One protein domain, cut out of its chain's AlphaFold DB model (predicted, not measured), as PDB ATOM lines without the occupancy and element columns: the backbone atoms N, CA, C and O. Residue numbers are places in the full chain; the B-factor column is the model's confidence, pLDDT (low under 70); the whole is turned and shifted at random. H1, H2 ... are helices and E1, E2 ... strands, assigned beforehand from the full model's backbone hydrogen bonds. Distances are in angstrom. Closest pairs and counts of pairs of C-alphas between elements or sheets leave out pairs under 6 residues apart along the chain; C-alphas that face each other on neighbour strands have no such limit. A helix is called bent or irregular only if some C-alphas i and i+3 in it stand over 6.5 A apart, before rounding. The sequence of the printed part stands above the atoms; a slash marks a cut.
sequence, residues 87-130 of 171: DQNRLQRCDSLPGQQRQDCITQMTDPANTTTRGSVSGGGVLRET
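Overview. This is residues 87 to 130 of the 171 residues of an uncharacterized protein of Bordetella pseudohinzii (UniProt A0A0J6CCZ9). Two hairpins are joined end to end: a hairpin of two helices, H1 and H2, and a ribbon-like hairpin of two strands, E1 and E2, that reaches away from it. Residues 104 to 109 of H2 come near the open end of the strand hairpin, while its turn, residues 120 to 125, sticks out with nothing beside it. The printed part has 44 residues, with two named helices and then two named strands, in the order H1, H2, E1, E2; the sheet is E1 - E2, antiparallel, and the class is mixed, helices and strands. The whole is only just loose, close to compact, with a radius of gyration of the C-alphas of 11.4 A, and its outline is elongated, spanning 32 by 21 by 16 A.

Along the chain. H1 is residues 87 to 96, 15.9 A from first to last C-alpha, and begins with C-alpha 87 at (41.464, -26.940, 46.445). It is neither bent nor irregular, but only just: C-alphas 93 and 96 are 6.3 A apart. H2 is residues 99 to 110, 17.4 A long, and its C-alpha 99 is at (50.866, -17.784, 30.358). E1 is residues 115 to 120, 15.7 A long. E2 is residues 125 to 130, 16.5 A long, and ends with C-alpha 130 at (52.588, -12.882, 47.215).

Arrangement. H1 and H2 form a helical hairpin and touch, with the C-alphas of Cys 94 and Arg 102 closest at 5.4 A. They run opposite ways at a shallow tilt of 19 degrees. Of the O i to N i+4 pairs, 3 of 6 in H1 and 7 of 8 in H2 are within hydrogen-bond range; in H1, 5 of 7 O i to N i+3 pairs are within range. The closest C-alphas of H2 and E1 are those of Gln 108 and Thr 115, 6.0 A apart. The closest of H2 and E2 are those of Gln 108 and Thr 130, 5.7 A apart. E1 and E2 form a hairpin of antiparallel neighbours, with 170 degrees between their directions. N 116 and O 129 are 2.8 A apart and N 127 and O 118 are 2.8 A apart, both within hydrogen-bond range. H1 is apart from E1 and from E2.

Size, cuts and confidence. The C-alphas of Gly 99 and Ser 122 are the two farthest apart, at 33.9 A. The first and last printed C-alphas, those of Asp 87 and Thr 130, are 17.9 A apart. The printed part has no cut. The links H1 to H2, H2 to E1 and E1 to E2 are tight, with 2, 4 and 4 residues. The mean pLDDT of the printed part is 92.1, and no printed residue is under 70.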
ATOM      1  N   ASP A  87      40.130 -27.188  46.968       87.06
ATOM      2  CA  ASP A  87      41.464 -26.940  46.445       87.06
ATOM      3  C   ASP A  87      41.501 -27.012  44.922       87.06
ATOM      4  O   ASP A  87      42.077 -26.138  44.274       87.06
ATOM      5  N   GLN A  88      40.819 -27.991  44.337       90.06
ATOM      6  CA  GLN A  88      40.696 -28.101  42.892       90.06
ATOM      7  C   GLN A  88      39.893 -26.939  42.303       90.06
ATOM      8  O   GLN A  88      40.363 -26.312  41.359       90.06
ATOM      9  N   ASN A  89      38.746 -26.588  42.891       90.81
ATOM     10  CA  ASN A  89      37.958 -25.427  42.459       90.81
ATOM     11  C   ASN A  89      38.775 -24.130  42.559       90.81
ATOM     12  O   ASN A  89      38.712 -23.272  41.679       90.81
ATOM     13  N   ARG A  90      39.578 -23.985  43.620       90.62
ATOM     14  CA  ARG A  90      40.485 -22.848  43.807       90.62
ATOM     15  C   ARG A  90      41.500 -22.748  42.668       90.62
ATOM     16  O   ARG A  90      41.699 -21.648  42.161       90.62
ATOM     17  N   LEU A  91      42.095 -23.866  42.250       93.56
ATOM     18  CA  LEU A  91      43.057 -23.901  41.145       93.56
ATOM     19  C   LEU A  91      42.396 -23.732  39.774       93.56
ATOM     20  O   LEU A  91      42.945 -23.031  38.931       93.56
ATOM     21  N   GLN A  92      41.195 -24.277  39.573       95.12
ATOM     22  CA  GLN A  92      40.434 -24.112  38.329       95.12
ATOM     23  C   GLN A  92      40.147 -22.642  38.008       95.12
ATOM     24  O   GLN A  92      40.101 -22.250  36.846       95.12
ATOM     25  N   ARG A  93      40.017 -21.785  39.028       93.94
ATOM     26  CA  ARG A  93      39.868 -20.336  38.810       93.94
ATOM     27  C   ARG A  93      41.077 -19.722  38.093       93.94
ATOM     28  O   ARG A  93      40.897 -18.774  37.329       93.94
ATOM     29  N   CYS A  94      42.277 -20.271  38.294       96.50
ATOM     30  CA  CYS A  94      43.491 -19.807  37.625       96.50
ATOM     31  C   CYS A  94      43.542 -20.191  36.136       96.50
ATOM     32  O   CYS A  94      44.277 -19.558  35.386       96.50
ATOM     33  N   ASP A  95      42.757 -21.175  35.681       96.06
ATOM     34  CA  ASP A  95      42.780 -21.643  34.284       96.06
ATOM     35  C   ASP A  95      42.254 -20.605  33.282       96.06
ATOM     36  O   ASP A  95      42.522 -20.702  32.089       96.06
ATOM     37  N   SER A  96      41.544 -19.582  33.766       96.81
ATOM     38  CA  SER A  96      41.109 -18.436  32.958       96.81
ATOM     39  C   SER A  96      42.247 -17.481  32.569       96.81
ATOM     40  O   SER A  96      42.062 -16.636  31.693       96.81
ATOM     41  N   LEU A  97      43.416 -17.597  33.207       96.88
ATOM     42  CA  LEU A  97      44.558 -16.714  32.987       96.88
ATOM     43  C   LEU A  97      45.540 -17.325  31.971       96.88
ATOM     44  O   LEU A  97      45.807 -18.527  32.014       96.88
ATOM     45  N   PRO A  98      46.125 -16.524  31.067       94.69
ATOM     46  CA  PRO A  98      47.119 -17.007  30.116       94.69
ATOM     47  C   PRO A  98      48.551 -16.959  30.677       94.69
ATOM     48  O   PRO A  98      48.912 -16.089  31.472       94.69
ATOM     49  N   GLY A  99      49.409 -17.859  30.186       92.00
ATOM     50  CA  GLY A  99      50.866 -17.784  30.358       92.00
ATOM     51  C   GLY A  99      51.327 -17.690  31.818       92.00
ATOM     52  O   GLY A  99      50.890 -18.466  32.667       92.00
ATOM     53  N   GLN A 100      52.223 -16.739  32.111       89.75
ATOM     54  CA  GLN A 100      52.782 -16.564  33.459       89.75
ATOM     55  C   GLN A 100      51.740 -16.158  34.507       89.75
ATOM     56  O   GLN A 100      51.849 -16.595  35.645       89.75
ATOM     57  N   GLN A 101      50.677 -15.440  34.130       91.56
ATOM     58  CA  GLN A 101      49.637 -15.021  35.080       91.56
ATOM     59  C   GLN A 101      48.938 -16.221  35.730       91.56
ATOM     60  O   GLN A 101      48.580 -16.181  36.907       91.56
ATOM     61  N   ARG A 102      48.781 -17.321  34.980       95.38
ATOM     62  CA  ARG A 102      48.271 -18.578  35.536       95.38
ATOM     63  C   ARG A 102      49.214 -19.144  36.585       95.38
ATOM     64  O   ARG A 102      48.756 -19.567  37.643       95.38
ATOM     65  N   GLN A 103      50.514 -19.155  36.295       92.75
ATOM     66  CA  GLN A 103      51.516 -19.669  37.221       92.75
ATOM     67  C   GLN A 103      51.577 -18.823  38.499       92.75
ATOM     68  O   GLN A 103      51.594 -19.389  39.589       92.75
ATOM     69  N   ASP A 104      51.510 -17.498  38.378       92.00
ATOM     70  CA  ASP A 104      51.490 -16.580  39.521       92.00
ATOM     71  C   ASP A 104      50.224 -16.760  40.371       92.00
ATOM     72  O   ASP A 104      50.303 -16.811  41.600       92.00
ATOM     73  N   CYS A 105      49.061 -16.938  39.732       93.88
ATOM     74  CA  CYS A 105      47.812 -17.264  40.424       93.88
ATOM     75  C   CYS A 105      47.931 -18.570  41.212       93.88
ATOM     76  O   CYS A 105      47.564 -18.612  42.385       93.88
ATOM     77  N   ILE A 106      48.477 -19.625  40.599       93.94
ATOM     78  CA  ILE A 106      48.688 -20.906  41.280       93.94
ATOM     79  C   ILE A 106      49.610 -20.707  42.486       93.94
ATOM     80  O   ILE A 106      49.235 -21.106  43.585       93.94
ATOM     81  N   THR A 107      50.739 -20.014  42.317       92.62
ATOM     82  CA  THR A 107      51.675 -19.701  43.409       92.62
ATOM     83  C   THR A 107      50.980 -18.968  44.557       92.62
ATOM     84  O   THR A 107      51.081 -19.398  45.704       92.62
ATOM     85  N   GLN A 108      50.184 -17.932  44.270       92.69
ATOM     86  CA  GLN A 108      49.411 -17.215  45.292       92.69
ATOM     87  C   GLN A 108      48.402 -18.118  46.027       92.69
ATOM     88  O   GLN A 108      48.078 -17.889  47.198       92.69
ATOM     89  N   MET A 109      47.876 -19.145  45.357       92.94
ATOM     90  CA  MET A 109      46.923 -20.077  45.958       92.94
ATOM     91  C   MET A 109      47.600 -21.188  46.769       92.94
ATOM     92  O   MET A 109      46.986 -21.655  47.732       92.94
ATOM     93  N   THR A 110      48.815 -21.614  46.409       91.75
ATOM     94  CA  THR A 110      49.450 -22.828  46.958       91.75
ATOM     95  C   THR A 110      50.687 -22.592  47.813       91.75
ATOM     96  O   THR A 110      51.057 -23.504  48.544       91.75
ATOM     97  N   ASP A 111      51.336 -21.429  47.730       89.56
ATOM     98  CA  ASP A 111      52.593 -21.157  48.431       89.56
ATOM     99  C   ASP A 111      52.374 -20.265  49.669       89.56
ATOM    100  O   ASP A 111      52.368 -19.034  49.557       89.56
ATOM    101  N   PRO A 112      52.195 -20.855  50.868       84.19
ATOM    102  CA  PRO A 112      52.044 -20.096  52.103       84.19
ATOM    103  C   PRO A 112      53.356 -19.476  52.603       84.19
ATOM    104  O   PRO A 112      53.298 -18.610  53.471       84.19
ATOM    105  N   ALA A 113      54.524 -19.900  52.105       84.94
ATOM    106  CA  ALA A 113      55.805 -19.349  52.544       84.94
ATOM    107  C   ALA A 113      56.042 -17.956  51.945       84.94
ATOM    108  O   ALA A 113      56.546 -17.068  52.628       84.94
ATOM    109  N   ASN A 114      55.619 -17.759  50.694       85.44
ATOM    110  CA  ASN A 114      55.759 -16.486  49.983       85.44
ATOM    111  C   ASN A 114      54.463 -15.661  49.926       85.44
ATOM    112  O   ASN A 114      54.477 -14.551  49.392       85.44
ATOM    113  N   THR A 115      53.351 -16.173  50.474       90.31
ATOM    114  CA  THR A 115      52.043 -15.498  50.459       90.31
ATOM    115  C   THR A 115      51.553 -15.154  51.861       90.31
ATOM    116  O   THR A 115      51.251 -16.033  52.667       90.31
ATOM    117  N   THR A 116      51.357 -13.864  52.126       93.69
ATOM    118  CA  THR A 116      50.712 -13.382  53.352       93.69
ATOM    119  C   THR A 116      49.217 -13.162  53.122       93.69
ATOM    120  O   THR A 116      48.799 -12.650  52.086       93.69
ATOM    121  N   THR A 117      48.386 -13.575  54.084       94.12
ATOM    122  CA  THR A 117      46.925 -13.394  54.034       94.12
ATOM    123  C   THR A 117      46.478 -12.488  55.176       94.12
ATOM    124  O   THR A 117      46.849 -12.720  56.325       94.12
ATOM    125  N   ARG A 118      45.684 -11.458  54.873       94.50
ATOM    126  CA  ARG A 118      45.181 -10.478  55.853       94.50
ATOM    127  C   ARG A 118      43.684 -10.232  55.659       94.50
ATOM    128  O   ARG A 118      43.178 -10.318  54.543       94.50
ATOM    129  N   GLY A 119      42.987  -9.883  56.739       94.38
ATOM    130  CA  GLY A 119      41.542  -9.630  56.735       94.38
ATOM    131  C   GLY A 119      40.707 -10.848  57.140       94.38
ATOM    132  O   GLY A 119      41.229 -11.868  57.588       94.38
ATOM    133  N   SER A 120      39.390 -10.721  57.017       92.00
ATOM    134  CA  SER A 120      38.424 -11.763  57.355       92.00
ATOM    135  C   SER A 120      37.151 -11.602  56.527       92.00
ATOM    136  O   SER A 120      36.816 -10.510  56.070       92.00
ATOM    137  N   VAL A 121      36.399 -12.694  56.370       89.88
ATOM    138  CA  VAL A 121      35.101 -12.659  55.677       89.88
ATOM    139  C   VAL A 121      34.132 -11.710  56.386       89.88
ATOM    140  O   VAL A 121      33.487 -10.897  55.735       89.88
ATOM    141  N   SER A 122      34.085 -11.748  57.722       86.88
ATOM    142  CA  SER A 122      33.253 -10.835  58.516       86.88
ATOM    143  C   SER A 122      33.716  -9.377  58.448       86.88
ATOM    144  O   SER A 122      32.900  -8.476  58.600       86.88
ATOM    145  N   GLY A 123      35.007  -9.137  58.203       88.81
ATOM    146  CA  GLY A 123      35.598  -7.811  58.025       88.81
ATOM    147  C   GLY A 123      35.472  -7.249  56.607       88.81
ATOM    148  O   GLY A 123      36.033  -6.192  56.334       88.81
ATOM    149  N   GLY A 124      34.766  -7.939  55.704       90.88
ATOM    150  CA  GLY A 124      34.490  -7.469  54.343       90.88
ATOM    151  C   GLY A 124      35.466  -7.955  53.270       90.88
ATOM    152  O   GLY A 124      35.292  -7.617  52.102       90.88
ATOM    153  N   GLY A 125      36.470  -8.770  53.615       93.00
ATOM    154  CA  GLY A 125      37.363  -9.337  52.608       93.00
ATOM    155  C   GLY A 125      38.625  -9.994  53.153       93.00
ATOM    156  O   GLY A 125      39.069  -9.740  54.272       93.00
ATOM    157  N   VAL A 126      39.223 -10.840  52.314       93.75
ATOM    158  CA  VAL A 126      40.512 -11.492  52.560       93.75
ATOM    159  C   VAL A 126      41.466 -11.095  51.438       93.75
ATOM    160  O   VAL A 126      41.208 -11.397  50.274       93.75
ATOM    161  N   LEU A 127      42.565 -10.428  51.789       93.25
ATOM    162  CA  LEU A 127      43.625 -10.045  50.860       93.25
ATOM    163  C   LEU A 127      44.765 -11.056  50.932       93.25
ATOM    164  O   LEU A 127      45.176 -11.456  52.022       93.25
ATOM    165  N   ARG A 128      45.286 -11.435  49.765       93.56
ATOM    166  CA  ARG A 128      46.458 -12.300  49.607       93.56
ATOM    167  C   ARG A 128      47.534 -11.521  48.873       93.56
ATOM    168  O   ARG A 128      47.277 -10.990  47.796       93.56
ATOM    169  N   GLU A 129      48.713 -11.456  49.463       93.00
ATOM    170  CA  GLU A 129      49.871 -10.766  48.907       93.00
ATOM    171  C   GLU A 129      51.012 -11.767  48.766       93.00
ATOM    172  O   GLU A 129      51.425 -12.363  49.758       93.00
ATOM    173  N   THR A 130      51.505 -11.947  47.542       92.12
ATOM    174  CA  THR A 130      52.588 -12.882  47.215       92.12
ATOM    175  C   THR A 130      53.794 -12.099  46.728       92.12
ATOM    176  O   THR A 130      53.672 -11.313  45.788       92.12
TER     177      THR A 130